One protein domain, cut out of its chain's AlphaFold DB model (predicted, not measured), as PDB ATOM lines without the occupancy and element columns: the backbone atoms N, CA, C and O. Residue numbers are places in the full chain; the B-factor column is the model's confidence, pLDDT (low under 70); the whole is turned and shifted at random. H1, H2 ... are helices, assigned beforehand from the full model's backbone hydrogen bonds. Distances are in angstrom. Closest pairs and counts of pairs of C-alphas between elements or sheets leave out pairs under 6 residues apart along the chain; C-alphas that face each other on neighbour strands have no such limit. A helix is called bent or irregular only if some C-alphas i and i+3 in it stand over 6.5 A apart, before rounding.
ATOM      1  N   GLN A   2     282.709 248.343 263.231       77.12
ATOM      2  CA  GLN A   2     283.253 249.655 262.822       77.12
ATOM      3  C   GLN A   2     282.329 250.453 261.893       77.12
ATOM      4  O   GLN A   2     282.106 251.638 262.119       77.12
ATOM      5  N   GLN A   3     281.699 249.808 260.904       83.31
ATOM      6  CA  GLN A   3     280.738 250.487 260.020       83.31
ATOM      7  C   GLN A   3     279.539 251.082 260.778       83.31
ATOM      8  O   GLN A   3     279.041 252.141 260.407       83.31
ATOM      9  N   HIS A   4     279.096 250.428 261.860       85.62
ATOM     10  CA  HIS A   4     277.997 250.917 262.691       85.62
ATOM     11  C   HIS A   4     278.422 252.138 263.516       85.62
ATOM     12  O   HIS A   4     277.699 253.127 263.553       85.62
ATOM     13  N   ILE A   5     279.622 252.112 264.106       88.00
ATOM     14  CA  ILE A   5     280.188 253.247 264.855       88.00
ATOM     15  C   ILE A   5     280.291 254.484 263.951       88.00
ATOM     16  O   ILE A   5     279.782 255.549 264.299       88.00
ATOM     17  N   VAL A   6     280.847 254.318 262.746       92.56
ATOM     18  CA  VAL A   6     280.964 255.400 261.755       92.56
ATOM     19  C   VAL A   6     279.587 255.936 261.343       92.56
ATOM     20  O   VAL A   6     279.406 257.144 261.194       92.56
ATOM     21  N   ALA A   7     278.587 255.067 261.171       92.88
ATOM     22  CA  ALA A   7     277.231 255.494 260.831       92.88
ATOM     23  C   ALA A   7     276.575 256.320 261.954       92.88
ATOM     24  O   ALA A   7     275.969 257.356 261.673       92.88
ATOM     25  N   VAL A   8     276.732 255.905 263.217       93.75
ATOM     26  CA  VAL A   8     276.212 256.639 264.385       93.75
ATOM     27  C   VAL A   8     276.892 258.004 264.514       93.75
ATOM     28  O   VAL A   8     276.204 259.005 264.711       93.75
ATOM     29  N   GLN A   9     278.212 258.081 264.321       93.56
ATOM     30  CA  GLN A   9     278.950 259.351 264.320       93.56
ATOM     31  C   GLN A   9     278.460 260.307 263.223       93.56
ATOM     32  O   GLN A   9     278.142 261.460 263.508       93.56
ATOM     33  N   ARG A  10     278.282 259.824 261.987       95.56
ATOM     34  CA  ARG A  10     277.733 260.642 260.888       95.56
ATOM     35  C   ARG A  10     276.327 261.157 261.189       95.56
ATOM     36  O   ARG A  10     275.994 262.293 260.842       95.56
ATOM     37  N   LEU A  11     275.492 260.332 261.824       95.69
ATOM     38  CA  LEU A  11     274.149 260.735 262.234       95.69
ATOM     39  C   LEU A  11     274.195 261.808 263.329       95.69
ATOM     40  O   LEU A  11     273.468 262.796 263.229       95.69
ATOM     41  N   TRP A  12     275.079 261.662 264.322       95.81
ATOM     42  CA  TRP A  12     275.334 262.688 265.334       95.81
ATOM     43  C   TRP A  12     275.751 264.016 264.697       95.81
ATOM     44  O   TRP A  12     275.121 265.040 264.946       95.81
ATOM     45  N   GLU A  13     276.746 264.005 263.810       96.00
ATOM     46  CA  GLU A  13     277.225 265.206 263.117       96.00
ATOM     47  C   GLU A  13     276.132 265.877 262.277       96.00
ATOM     48  O   GLU A  13     276.066 267.107 262.184       96.00
ATOM     49  N   ALA A  14     275.269 265.089 261.632       96.31
ATOM     50  CA  ALA A  14     274.128 265.614 260.893       96.31
ATOM     51  C   ALA A  14     273.105 266.269 261.836       96.31
ATOM     52  O   ALA A  14     272.708 267.413 261.604       96.31
ATOM     53  N   LEU A  15     272.722 265.589 262.921       95.88
ATOM     54  CA  LEU A  15     271.779 266.111 263.915       95.88
ATOM     55  C   LEU A  15     272.316 267.364 264.613       95.88
ATOM     56  O   LEU A  15     271.590 268.349 264.726       95.88
ATOM     57  N   ALA A  16     273.584 267.364 265.022       95.06
ATOM     58  CA  ALA A  16     274.242 268.498 265.662       95.06
ATOM     59  C   ALA A  16     274.338 269.712 264.721       95.06
ATOM     60  O   ALA A  16     274.086 270.842 265.140       95.06
ATOM     61  N   ARG A  17     274.617 269.501 263.426       95.44
ATOM     62  CA  ARG A  17     274.592 270.586 262.428       95.44
ATOM     63  C   ARG A  17     273.190 271.150 262.220       95.44
ATOM     64  O   ARG A  17     273.031 272.372 262.183       95.44
ATOM     65  N   VAL A  18     272.181 270.286 262.092       96.00
ATOM     66  CA  VAL A  18     270.774 270.703 261.946       96.00
ATOM     67  C   VAL A  18     270.299 271.449 263.190       96.00
ATOM     68  O   VAL A  18     269.601 272.457 263.069       96.00
ATOM     69  N   PHE A  19     270.708 271.003 264.378       95.94
ATOM     70  CA  PHE A  19     270.422 271.697 265.623       95.94
ATOM     71  C   PHE A  19     270.867 273.154 265.564       95.94
ATOM     72  O   PHE A  19     270.050 274.061 265.701       95.94
ATOM     73  N   GLU A  20     272.150 273.363 265.292       92.12
ATOM     74  CA  GLU A  20     272.793 274.670 265.348       92.12
ATOM     75  C   GLU A  20     272.239 275.638 264.291       92.12
ATOM     76  O   GLU A  20     271.934 276.788 264.596       92.12
ATOM     77  N   HIS A  21     272.024 275.162 263.062       92.00
ATOM     78  CA  HIS A  21     271.647 276.016 261.929       92.00
ATOM     79  C   HIS A  21     270.138 276.166 261.718       92.00
ATOM     80  O   HIS A  21     269.715 276.981 260.888       92.00
ATOM     81  N   ARG A  22     269.315 275.333 262.367       93.56
ATOM     82  CA  ARG A  22     267.858 275.314 262.165       93.56
ATOM     83  C   ARG A  22     267.102 275.296 263.479       93.56
ATOM     84  O   ARG A  22     266.337 276.221 263.728       93.56
ATOM     85  N   ILE A  23     267.294 274.281 264.317       93.81
ATOM     86  CA  ILE A  23     266.447 274.084 265.507       93.81
ATOM     87  C   ILE A  23     266.671 275.200 266.533       93.81
ATOM     88  O   ILE A  23     265.706 275.776 267.026       93.81
ATOM     89  N   MET A  24     267.928 275.546 266.813       89.94
ATOM     90  CA  MET A  24     268.295 276.559 267.804       89.94
ATOM     91  C   MET A  24     267.806 277.960 267.408       89.94
ATOM     92  O   MET A  24     267.335 278.711 268.251       89.94
ATOM     93  N   VAL A  25     267.868 278.303 266.120       87.38
ATOM     94  CA  VAL A  25     267.412 279.611 265.611       87.38
ATOM     95  C   VAL A  25     265.903 279.669 265.360       87.38
ATOM     96  O   VAL A  25     265.353 280.748 265.149       87.38
ATOM     97  N   THR A  26     265.216 278.523 265.373       89.19
ATOM     98  CA  THR A  26     263.763 278.471 265.203       89.19
ATOM     99  C   THR A  26     263.088 278.831 266.515       89.19
ATOM    100  O   THR A  26     263.129 278.084 267.495       89.19
ATOM    101  N   HIS A  27     262.420 279.980 266.517       82.69
ATOM    102  CA  HIS A  27     261.720 280.489 267.685       82.69
ATOM    103  C   HIS A  27     260.671 279.485 268.200       82.69
ATOM    104  O   HIS A  27     259.747 279.110 267.476       82.69
ATOM    105  N   ARG A  28     260.809 279.076 269.468       81.38
ATOM    106  CA  ARG A  28     259.843 278.248 270.221       81.38
ATOM    107  C   ARG A  28     259.436 276.928 269.547       81.38
ATOM    108  O   ARG A  28     258.292 276.489 269.678       81.38
ATOM    109  N   SER A  29     260.367 276.258 268.861       87.56
ATOM    110  CA  SER A  29     260.167 274.857 268.446       87.56
ATOM    111  C   SER A  29     259.844 273.986 269.666       87.56
ATOM    112  O   SER A  29     260.546 274.068 270.668       87.56
ATOM    113  N   LYS A  30     258.806 273.138 269.596       86.94
ATOM    114  CA  LYS A  30     258.335 272.332 270.747       86.94
ATOM    115  C   LYS A  30     258.832 270.882 270.784       86.94
ATOM    116  O   LYS A  30     258.973 270.328 271.866       86.94
ATOM    117  N   PHE A  31     259.055 270.247 269.630       92.94
ATOM    118  CA  PHE A  31     259.200 268.782 269.584       92.94
ATOM    119  C   PHE A  31     260.423 268.271 268.820       92.94
ATOM    120  O   PHE A  31     260.953 267.223 269.177       92.94
ATOM    121  N   VAL A  32     260.905 268.976 267.793       94.88
ATOM    122  CA  VAL A  32     261.972 268.462 266.907       94.88
ATOM    123  C   VAL A  32     263.287 268.241 267.663       94.88
ATOM    124  O   VAL A  32     263.989 267.259 267.431       94.88
ATOM    125  N   GLN A  33     263.587 269.099 268.636       95.44
ATOM    126  CA  GLN A  33     264.749 268.987 269.514       95.44
ATOM    127  C   GLN A  33     264.794 267.678 270.319       95.44
ATOM    128  O   GLN A  33     265.878 267.251 270.714       95.44
ATOM    129  N   PHE A  34     263.659 266.998 270.529       97.00
ATOM    130  CA  PHE A  34     263.639 265.721 271.245       97.00
ATOM    131  C   PHE A  34     264.325 264.585 270.474       97.00
ATOM    132  O   PHE A  34     264.676 263.576 271.080       97.00
ATOM    133  N   LEU A  35     264.594 264.758 269.174       95.75
ATOM    134  CA  LEU A  35     265.453 263.843 268.421       95.75
ATOM    135  C   LEU A  35     266.883 263.835 268.981       95.75
ATOM    136  O   LEU A  35     267.433 262.763 269.225       95.75
ATOM    137  N   LEU A  36     267.453 265.012 269.260       96.31
ATOM    138  CA  LEU A  36     268.764 265.126 269.913       96.31
ATOM    139  C   LEU A  36     268.705 264.673 271.361       96.31
ATOM    140  O   LEU A  36     269.573 263.924 271.789       96.31
ATOM    141  N   PHE A  37     267.649 265.049 272.087       97.56
ATOM    142  CA  PHE A  37     267.437 264.585 273.459       97.56
ATOM    143  C   PHE A  37     267.493 263.053 273.547       97.56
ATOM    144  O   PHE A  37     268.192 262.492 274.388       97.56
ATOM    145  N   ARG A  38     266.796 262.370 272.627       96.44
ATOM    146  CA  ARG A  38     266.788 260.909 272.550       96.44
ATOM    147  C   ARG A  38     268.141 260.338 272.141       96.44
ATOM    148  O   ARG A  38     268.511 259.291 272.669       96.44
ATOM    149  N   PHE A  39     268.847 260.996 271.224       96.38
ATOM    150  CA  PHE A  39     270.167 260.572 270.764       96.38
ATOM    151  C   PHE A  39     271.212 260.667 271.884       96.38
ATOM    152  O   PHE A  39     271.928 259.704 272.134       96.38
ATOM    153  N   CYS A  40     271.244 261.776 272.626       97.31
ATOM    154  CA  CYS A  40     272.121 261.949 273.785       97.31
ATOM    155  C   CYS A  40     271.834 260.927 274.898       97.31
ATOM    156  O   CYS A  40     272.730 260.566 275.650       97.31
ATOM    157  N   ALA A  41     270.605 260.416 274.993       96.19
ATOM    158  CA  ALA A  41     270.262 259.348 275.928       96.19
ATOM    159  C   ALA A  41     270.811 257.960 275.531       96.19
ATOM    160  O   ALA A  41     270.646 257.015 276.298       96.19
ATOM    161  N   LEU A  42     271.415 257.802 274.344       93.62
ATOM    162  CA  LEU A  42     272.029 256.539 273.907       93.62
ATOM    163  C   LEU A  42     273.439 256.336 274.474       93.62
ATOM    164  O   LEU A  42     273.854 255.195 274.643       93.62
ATOM    165  N   SER A  43     274.181 257.415 274.734       94.12
ATOM    166  CA  SER A  43     275.538 257.352 275.280       94.12
ATOM    167  C   SER A  43     275.905 258.666 275.985       94.12
ATOM    168  O   SER A  43     275.682 259.732 275.395       94.12
ATOM    169  N   PRO A  44     276.516 258.616 277.189       94.25
ATOM    170  CA  PRO A  44     277.021 259.799 277.891       94.25
ATOM    171  C   PRO A  44     277.943 260.665 277.026       94.25
ATOM    172  O   PRO A  44     277.829 261.883 277.055       94.25
ATOM    173  N   PHE A  45     278.742 260.044 276.153       95.38
ATOM    174  CA  PHE A  45     279.644 260.730 275.225       95.38
ATOM    175  C   PHE A  45     278.938 261.783 274.351       95.38
ATOM    176  O   PHE A  45     279.437 262.893 274.170       95.38
ATOM    177  N   TYR A  46     277.755 261.467 273.812       96.38
ATOM    178  CA  TYR A  46     276.987 262.422 273.001       96.38
ATOM    179  C   TYR A  46     276.253 263.454 273.856       96.38
ATOM    180  O   TYR A  46     275.989 264.564 273.394       96.38
ATOM    181  N   ALA A  47     275.895 263.100 275.090       97.50
ATOM    182  CA  ALA A  47     275.306 264.042 276.028       97.50
ATOM    183  C   ALA A  47     276.327 265.103 276.466       97.50
ATOM    184  O   ALA A  47     275.999 266.288 276.444       97.50
ATOM    185  N   ASP A  48     277.558 264.693 276.780       97.00
ATOM    186  CA  ASP A  48     278.650 265.599 277.136       97.00
ATOM    187  C   ASP A  48     279.013 266.506 275.953       97.00
ATOM    188  O   ASP A  48     278.986 267.723 276.104       97.00
ATOM    189  N   GLN A  49     279.175 265.967 274.736       97.44
ATOM    190  CA  GLN A  49     279.383 266.805 273.543       97.44
ATOM    191  C   GLN A  49     278.258 267.823 273.307       97.44
ATOM    192  O   GLN A  49     278.508 268.941 272.848       97.44
ATOM    193  N   PHE A  50     277.003 267.448 273.577       98.19
ATOM    194  CA  PHE A  50     275.881 268.374 273.446       98.19
ATOM    195  C   PHE A  50     275.961 269.502 274.477       98.19
ATOM    196  O   PHE A  50     275.779 270.669 274.126       98.19
ATOM    197  N   ILE A  51     276.258 269.155 275.730       98.50
ATOM    198  CA  ILE A  51     276.427 270.101 276.836       98.50
ATOM    199  C   ILE A  51     277.598 271.045 276.556       98.50
ATOM    200  O   ILE A  51     277.412 272.259 276.634       98.50
ATOM    201  N   ASP A  52     278.749 270.521 276.141       98.00
ATOM    202  CA  ASP A  52     279.946 271.304 275.829       98.00
ATOM    203  C   ASP A  52     279.697 272.267 274.663       98.00
ATOM    204  O   ASP A  52     280.050 273.446 274.734       98.00
ATOM    205  N   LYS A  53     278.995 271.819 273.611       97.56
ATOM    206  CA  LYS A  53     278.572 272.700 272.509       97.56
ATOM    207  C   LYS A  53     277.673 273.831 273.014       97.56
ATOM    208  O   LYS A  53     277.875 274.988 272.643       97.56
ATOM    209  N   LEU A  54     276.677 273.522 273.845       98.31
ATOM    210  CA  LEU A  54     275.762 274.529 274.384       98.31
ATOM    211  C   LEU A  54     276.472 275.513 275.320       98.31
ATOM    212  O   LEU A  54     276.210 276.712 275.231       98.31
ATOM    213  N   LEU A  55     277.385 275.046 276.175       98.44
ATOM    214  CA  LEU A  55     278.222 275.886 277.037       98.44
ATOM    215  C   LEU A  55     279.130 276.799 276.207       98.44
ATOM    216  O   LEU A  55     279.141 278.011 276.430       98.44
ATOM    217  N   GLY A  56     279.797 276.249 275.188       97.81
ATOM    218  CA  GLY A  56     280.642 277.005 274.263       97.81
ATOM    219  C   GLY A  56     279.883 278.121 273.546       97.81
ATOM    220  O   GLY A  56     280.383 279.239 273.435       97.81
ATOM    221  N   ILE A  57     278.636 277.872 273.129       96.81
ATOM    222  CA  ILE A  57     277.793 278.918 272.535       96.81
ATOM    223  C   ILE A  57     277.350 279.928 273.601       96.81
ATOM    224  O   ILE A  57     277.462 281.127 273.368       96.81
ATOM    225  N   SER A  58     276.868 279.465 274.758       96.56
ATOM    226  CA  SER A  58     276.271 280.293 275.820       96.56
ATOM    227  C   SER A  58     277.254 281.300 276.421       96.56
ATOM    228  O   SER A  58     276.943 282.489 276.573       96.56
ATOM    229  N   LEU A  59     278.448 280.818 276.763       96.81
ATOM    230  CA  LEU A  59     279.424 281.542 277.576       96.81
ATOM    231  C   LEU A  59     280.431 282.332 276.730       96.81
ATOM    232  O   LEU A  59     281.049 283.271 277.232       96.81
ATOM    233  N   SER A  60     280.548 282.019 275.435       94.69
ATOM    234  CA  SER A  60     281.445 282.733 274.527       94.69
ATOM    235  C   SER A  60     280.956 284.159 274.232       94.69
ATOM    236  O   SER A  60     279.824 284.344 273.771       94.69
ATOM    237  N   PRO A  61     281.810 285.186 274.404       92.44
ATOM    238  CA  PRO A  61     281.495 286.553 273.995       92.44
ATOM    239  C   PRO A  61     281.465 286.730 272.468       92.44
ATOM    240  O   PRO A  61     280.945 287.736 271.991       92.44
ATOM    241  N   MET A  62     281.999 285.768 271.706       94.75
ATOM    242  CA  MET A  62     282.012 285.787 270.235       94.75
ATOM    243  C   MET A  62     280.698 285.284 269.629       94.75
ATOM    244  O   MET A  62     280.409 285.537 268.460       94.75
ATOM    245  N   SER A  63     279.891 284.571 270.415       94.31
ATOM    246  CA  SER A  63     278.590 284.082 269.973       94.31
ATOM    247  C   SER A  63     277.584 285.232 269.845       94.31
ATOM    248  O   SER A  63     277.498 286.079 270.741       94.31
ATOM    249  N   PRO A  64     276.741 285.248 268.795       93.38
ATOM    250  CA  PRO A  64     275.662 286.223 268.677       93.38
ATOM    251  C   PRO A  64     274.726 286.190 269.890       93.38
ATOM    252  O   PRO A  64     274.356 285.116 270.362       93.38
ATOM    253  N   HIS A  65     274.285 287.362 270.356       91.12
ATOM    254  CA  HIS A  65     273.459 287.503 271.562       91.12
ATOM    255  C   HIS A  65     272.247 286.554 271.587       91.12
ATOM    256  O   HIS A  65     272.034 285.853 272.570       91.12
ATOM    257  N   VAL A  66     271.487 286.469 270.491       90.56
ATOM    258  CA  VAL A  66     270.304 285.591 270.400       90.56
ATOM    259  C   VAL A  66     270.681 284.112 270.528       90.56
ATOM    260  O   VAL A  66     270.018 283.371 271.252       90.56
ATOM    261  N   SER A  67     271.770 283.688 269.880       93.00
ATOM    262  CA  SER A  67     272.266 282.311 269.969       93.00
ATOM    263  C   SER A  67     272.691 281.958 271.391       93.00
ATOM    264  O   SER A  67     272.397 280.858 271.846       93.00
ATOM    265  N   ARG A  68     273.310 282.900 272.119       95.38
ATOM    266  CA  ARG A  68     273.672 282.717 273.533       95.38
ATOM    267  C   ARG A  68     272.439 282.461 274.391       95.38
ATOM    268  O   ARG A  68     272.398 281.464 275.101       95.38
ATOM    269  N   LEU A  69     271.415 283.310 274.279       94.31
ATOM    270  CA  LEU A  69     270.172 283.150 275.045       94.31
ATOM    271  C   LEU A  69     269.470 281.828 274.732       94.31
ATOM    272  O   LEU A  69     269.029 281.127 275.641       94.31
ATOM    273  N   SER A  70     269.418 281.456 273.451       93.75
ATOM    274  CA  SER A  70     268.853 280.174 273.046       93.75
ATOM    275  C   SER A  70     269.654 279.001 273.613       93.75
ATOM    276  O   SER A  70     269.064 278.067 274.150       93.75
ATOM    277  N   ALA A  71     270.984 279.026 273.519       96.38
ATOM    278  CA  ALA A  71     271.834 277.951 274.024       96.38
ATOM    279  C   ALA A  71     271.700 277.777 275.544       96.38
ATOM    280  O   ALA A  71     271.583 276.644 276.007       96.38
ATOM    281  N   ILE A  72     271.599 278.877 276.300       97.44
ATOM    282  CA  ILE A  72     271.359 278.857 277.751       97.44
ATOM    283  C   ILE A  72     270.037 278.155 278.071       97.44
ATOM    284  O   ILE A  72     269.987 277.283 278.939       97.44
ATOM    285  N   ALA A  73     268.970 278.491 277.342       95.69
ATOM    286  CA  ALA A  73     267.661 277.871 277.508       95.69
ATOM    287  C   ALA A  73     267.679 276.361 277.198       95.69
ATOM    288  O   ALA A  73     267.155 275.559 277.978       95.69
ATOM    289  N   TYR A  74     268.309 275.958 276.086       97.31
ATOM    290  CA  TYR A  74     268.477 274.545 275.728       97.31
ATOM    291  C   TYR A  74     269.306 273.789 276.769       97.31
ATOM    292  O   TYR A  74     268.911 272.691 277.155       97.31
ATOM    293  N   LEU A  75     270.402 274.378 277.255       98.44
ATOM    294  CA  LEU A  75     271.265 273.777 278.269       98.44
ATOM    295  C   LEU A  75     270.508 273.549 279.574       98.44
ATOM    296  O   LEU A  75     270.440 272.417 280.046       98.44
ATOM    297  N   ALA A  76     269.886 274.601 280.114       97.81
ATOM    298  CA  ALA A  76     269.114 274.529 281.351       97.81
ATOM    299  C   ALA A  76     268.044 273.440 281.266       97.81
ATOM    300  O   ALA A  76     267.931 272.577 282.137       97.81
ATOM    301  N   SER A  77     267.289 273.449 280.167       97.06
ATOM    302  CA  SER A  77     266.201 272.507 279.966       97.06
ATOM    303  C   SER A  77     266.693 271.079 279.729       97.06
ATOM    304  O   SER A  77     266.042 270.151 280.196       97.06
ATOM    305  N   PHE A  78     267.818 270.871 279.041       98.31
ATOM    306  CA  PHE A  78     268.382 269.539 278.811       98.31
ATOM    307  C   PHE A  78     268.908 268.931 280.113       98.31
ATOM    308  O   PHE A  78     268.532 267.814 280.472       98.31
ATOM    309  N   VAL A  79     269.716 269.698 280.851       98.38
ATOM    310  CA  VAL A  79     270.338 269.276 282.115       98.38
ATOM    311  C   VAL A  79     269.277 268.976 283.179       98.38
ATOM    312  O   VAL A  79     269.374 267.973 283.891       98.38
ATOM    313  N   ALA A  80     268.222 269.792 283.247       97.75
ATOM    314  CA  ALA A  80     267.102 269.571 284.156       97.75
ATOM    315  C   ALA A  80     266.255 268.343 283.774       97.75
ATOM    316  O   ALA A  80     265.877 267.557 284.642       97.75
ATOM    317  N   ARG A  81     265.963 268.148 282.483       97.88
ATOM    318  CA  ARG A  81     264.967 267.161 282.035       97.88
ATOM    319  C   ARG A  81     265.541 265.798 281.689       97.88
ATOM    320  O   ARG A  81     264.787 264.835 281.655       97.88
ATOM    321  N   SER A  82     266.834 265.665 281.423       97.56
ATOM    322  CA  SER A  82     267.411 264.359 281.101       97.56
ATOM    323  C   SER A  82     267.616 263.509 282.357       97.56
ATOM    324  O   SER A  82     268.355 263.892 283.272       97.56
ATOM    325  N   ARG A  83     266.985 262.325 282.402       96.12
ATOM    326  CA  ARG A  83     267.230 261.323 283.459       96.12
ATOM    327  C   ARG A  83     268.575 260.624 283.288       96.12
ATOM    328  O   ARG A  83     269.142 260.194 284.283       96.12
ATOM    329  N   THR A  84     269.086 260.532 282.059       95.62
ATOM    330  CA  THR A  84     270.293 259.750 281.743       95.62
ATOM    331  C   THR A  84     271.594 260.441 282.130       95.62
ATOM    332  O   THR A  84     272.633 259.796 282.159       95.62
ATOM    333  N   LEU A  85     271.561 261.744 282.429       96.31
ATOM    334  CA  LEU A  85     272.747 262.453 282.904       96.31
ATOM    335  C   LEU A  85     273.140 261.976 284.306       96.31
ATOM    336  O   LEU A  85     272.281 261.727 285.159       96.31
ATOM    337  N   THR A  86     274.441 261.914 284.574       93.50
ATOM    338  CA  THR A  86     274.975 261.620 285.909       93.50
ATOM    339  C   THR A  86     274.920 262.863 286.801       93.50
ATOM    340  O   THR A  86     274.709 263.987 286.338       93.50
ATOM    341  N   PHE A 304     256.844 266.730 276.817       92.25
ATOM    342  CA  PHE A 304     256.647 266.219 275.466       92.25
ATOM    343  C   PHE A 304     255.233 265.650 275.291       92.25
ATOM    344  O   PHE A 304     254.934 264.555 275.756       92.25
ATOM    345  N   LEU A 305     254.357 266.383 274.598       90.88
ATOM    346  CA  LEU A 305     252.917 266.079 274.534       90.88
ATOM    347  C   LEU A 305     252.482 265.215 273.330       90.88
ATOM    348  O   LEU A 305     251.291 264.943 273.158       90.88
ATOM    349  N   LEU A 306     253.406 264.785 272.462       92.88
ATOM    350  CA  LEU A 306     253.053 263.978 271.287       92.88
ATOM    351  C   LEU A 306     252.751 262.527 271.682       92.88
ATOM    352  O   LEU A 306     253.662 261.714 271.822       92.88
ATOM    353  N   ARG A 307     251.459 262.190 271.774       91.88
ATOM    354  CA  ARG A 307     250.929 260.888 272.235       91.88
ATOM    355  C   ARG A 307     251.672 259.663 271.690       91.88
ATOM    356  O   ARG A 307     252.073 258.792 272.452       91.88
ATOM    357  N   HIS A 308     251.870 259.585 270.374       93.69
ATOM    358  CA  HIS A 308     252.482 258.405 269.753       93.69
ATOM    359  C   HIS A 308     253.990 258.311 269.992       93.69
ATOM    360  O   HIS A 308     254.515 257.212 270.147       93.69
ATOM    361  N   SER A 309     254.689 259.443 270.042       94.81
ATOM    362  CA  SER A 309     256.144 259.456 270.209       94.81
ATOM    363  C   SER A 309     256.567 259.524 271.678       94.81
ATOM    364  O   SER A 309     257.723 259.248 271.985       94.81
ATOM    365  N   TYR A 310     255.645 259.850 272.593       94.12
ATOM    366  CA  TYR A 310     255.930 260.016 274.020       94.12
ATOM    367  C   TYR A 310     256.534 258.760 274.646       94.12
ATOM    368  O   TYR A 310     257.459 258.871 275.446       94.12
ATOM    369  N   ARG A 311     256.127 257.567 274.196       93.75
ATOM    370  CA  ARG A 311     256.692 256.284 274.652       93.75
ATOM    371  C   ARG A 311     258.213 256.164 274.479       93.75
ATOM    372  O   ARG A 311     258.850 255.422 275.212       93.75
ATOM    373  N   PHE A 312     258.798 256.872 273.508       93.50
ATOM    374  CA  PHE A 312     260.245 256.854 273.261       93.50
ATOM    375  C   PHE A 312     261.010 257.862 274.126       93.50
ATOM    376  O   PHE A 312     262.236 257.807 274.182       93.50
ATOM    377  N   VAL A 313     260.297 258.790 274.769       95.81
ATOM    378  CA  VAL A 313     260.853 259.891 275.563       95.81
ATOM    379  C   VAL A 313     260.606 259.673 277.056       95.81
ATOM    380  O   VAL A 313     261.485 259.976 277.854       95.81
ATOM    381  N   SER A 314     259.460 259.109 277.446       93.88
ATOM    382  CA  SER A 314     259.025 258.978 278.846       93.88
ATOM    383  C   SER A 314     260.085 258.359 279.765       93.88
ATOM    384  O   SER A 314     260.339 258.873 280.848       93.88
ATOM    385  N   VAL A 315     260.768 257.308 279.306       94.94
ATOM    386  CA  VAL A 315     261.791 256.584 280.083       94.94
ATOM    387  C   VAL A 315     263.063 257.395 280.353       94.94
ATOM    388  O   VAL A 315     263.743 257.167 281.350       94.94
ATOM    389  N   ILE A 316     263.389 258.353 279.486       96.12
ATOM    390  CA  ILE A 316     264.614 259.168 279.567       96.12
ATOM    391  C   ILE A 316     264.329 260.592 280.062       96.12
ATOM    392  O   ILE A 316     265.250 261.397 280.206       96.12
ATOM    393  N   TYR A 317     263.061 260.911 280.332       97.31
ATOM    394  CA  TYR A 317     262.587 262.256 280.629       97.31
ATOM    395  C   TYR A 317     262.200 262.425 282.100       97.31
ATOM    396  O   TYR A 317     261.470 261.621 282.678       97.31
ATOM    397  N   ARG A 318     262.694 263.494 282.723       95.56
ATOM    398  CA  ARG A 318     262.395 263.884 284.097       95.56
ATOM    399  C   ARG A 318     261.229 264.866 284.096       95.56
ATOM    400  O   ARG A 318     261.317 265.979 283.569       95.56
ATOM    401  N   HIS A 319     260.135 264.439 284.708       94.31
ATOM    402  CA  HIS A 319     259.005 265.305 285.007       94.31
ATOM    403  C   HIS A 319     259.320 266.194 286.212       94.31
ATOM    404  O   HIS A 319     260.232 265.898 286.984       94.31
ATOM    405  N   TRP A 320     258.608 267.316 286.314       92.88
ATOM    406  CA  TRP A 320     258.668 268.137 287.517       92.88
ATOM    407  C   TRP A 320     258.046 267.364 288.678       92.88
ATOM    408  O   TRP A 320     257.002 266.730 288.510       92.88
ATOM    409  N   GLU A 321     258.713 267.426 289.819       89.12
ATOM    410  CA  GLU A 321     258.302 266.863 291.099       89.12
ATOM    411  C   GLU A 321     258.541 267.971 292.121       89.12
ATOM    412  O   GLU A 321     259.591 268.619 292.072       89.12
ATOM    413  N   ASP A 322     257.573 268.211 293.001       86.50
ATOM    414  CA  ASP A 322     257.714 269.246 294.018       86.50
ATOM    415  C   ASP A 322     258.843 268.891 294.998       86.50
ATOM    416  O   ASP A 322     259.172 267.718 295.225       86.50
ATOM    417  N   LEU A 323     259.473 269.924 295.553       85.00
ATOM    418  CA  LEU A 323     260.510 269.755 296.563       85.00
ATOM    419  C   LEU A 323     259.918 269.103 297.829       85.00
ATOM    420  O   LEU A 323     258.748 269.311 298.143       85.00
ATOM    421  N   PRO A 324     260.707 268.301 298.564       81.75
ATOM    422  CA  PRO A 324     260.232 267.670 299.790       81.75
ATOM    423  C   PRO A 324     259.975 268.713 300.887       81.75
ATOM    424  O   PRO A 324     260.760 269.646 301.044       81.75
ATOM    425  N   ASP A 325     258.943 268.489 301.705       74.81
ATOM    426  CA  ASP A 325     258.567 269.385 302.812       74.81
ATOM    427  C   ASP A 325     259.670 269.534 303.882       74.81
ATOM    428  O   ASP A 325     259.747 270.555 304.569       74.81
ATOM    429  N   SER A 326     260.544 268.529 304.032       75.00
ATOM    430  CA  SER A 326     261.677 268.546 304.962       75.00
ATOM    431  C   SER A 326     262.932 267.883 304.384       75.00
ATOM    432  O   SER A 326     262.882 266.951 303.576       75.00
ATOM    433  N   PHE A 327     264.099 268.361 304.827       68.12
ATOM    434  CA  PHE A 327     265.395 267.765 304.509       68.12
ATOM    435  C   PHE A 327     265.774 266.738 305.592       68.12
ATOM    436  O   PHE A 327     266.622 266.994 306.445       68.12
TER     437      PHE A 327
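AT A GLANCE: This is residues 2 to 86 and 304 to 327 of the 467 residues of the protein "Hypothetical protein" of Rhizochromulina marina (UniProt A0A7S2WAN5). Two helices, H3 and H4, lie side by side as a helical hairpin; the short helix H2 sits near the middle of the domain, with the long helix H1 on it, and the free first residues of H1 stick out. A second piece after a cut holds the small helix H5, set off from the other four helices, and ends in a thin tail, residues 321 to 327, that sticks out. The printed part has 109 residues with five named helices, in the order H1, H2, H3, H4, H5, and no named strand; the class is all helix. The whole is compact, with a radius of gyration of the C-alphas of 15.1 A and spans of 46 by 38 by 27 A.

HOW THE PARTS SIT: Start at the first printed residue with H1, residues 2 to 23, and go on to H2, residues 34 to 40. These two form a helical hairpin and only just touch, with 3 pairs of C-alphas within 8 A; the closest C-alphas are those of Leu 15 and Leu 36, 6.8 A apart. H1 touches H2 with residues 12 to 16 alone, and the two helices run opposite ways at a steep tilt of 41 degrees. Next look at H3, residues 44 to 59: it touches H2 only at the corner by their tight link, with residues 46 to 50 alone, and the closest C-alphas, of Cys 40 and Ala 47, are 4.4 A apart. H1 and H3 are close but not clearly touching, with the C-alphas of Trp 12 and Tyr 46 closest at 7.8 A; they run the same way at a shallow tilt of 27 degrees. After another tight link comes H4, residues 65 to 81, which forms a helical hairpin with H3. These two touch with 18 pairs of C-alphas within 8 A, the closest being those of Ser 58 and Arg 68 at 4.2 A. They run opposite ways at a shallow tilt of 34.6 degrees, only just short of steep. H2 and H4 are close but not clearly touching, with the C-alphas of Phe 37 and Phe 78 closest at 7.4 A. H1 and H4 are apart. Beyond the cut, H5, residues 307 to 310, is apart from H1, H2, H3 and H4. Check the backbone O and N atoms: in H1, H2, H3 and H4 every O i to N i+4 pair is within hydrogen-bond range, while H5 is too short for such a pair.

IN THESE COORDINATES: Find C-alpha 2 at (283.253, 249.655, 262.822); from there H1 runs 29.8 A to C-alpha 23. It is neither bent nor irregular, but only just: C-alphas 20 and 23 are 6.4 A apart. H2, from Phe 34 to Cys 40, is 9.6 A long. H3 runs 21.9 A from Pro 44 to Leu 59. Find C-alpha 65 at (273.459, 287.503, 271.562), where H4 begins; it runs 24.4 A to Arg 81. H5 is 5.4 A long and ends at Tyr 310, with its C-alpha at (255.930, 260.016, 274.020).

THE WHOLE: The C-alphas of Gln 3 and Ser 326 are the two farthest apart, at 52.1 A. Residues 87 to 303 are not printed, and C-alphas 86 and 304 are 21.6 A apart across this cut. Of the links printed whole, none is long. Residues 2 to 7, which belong to H1, and residues 321 to 327 stand free; the body without them has 96 residues and spans 39 by 27 by 24 A. Residues 311 to 327 have no named element. The mean pLDDT of the printed part is 93.4, and residue 327 is the one printed residue under 70.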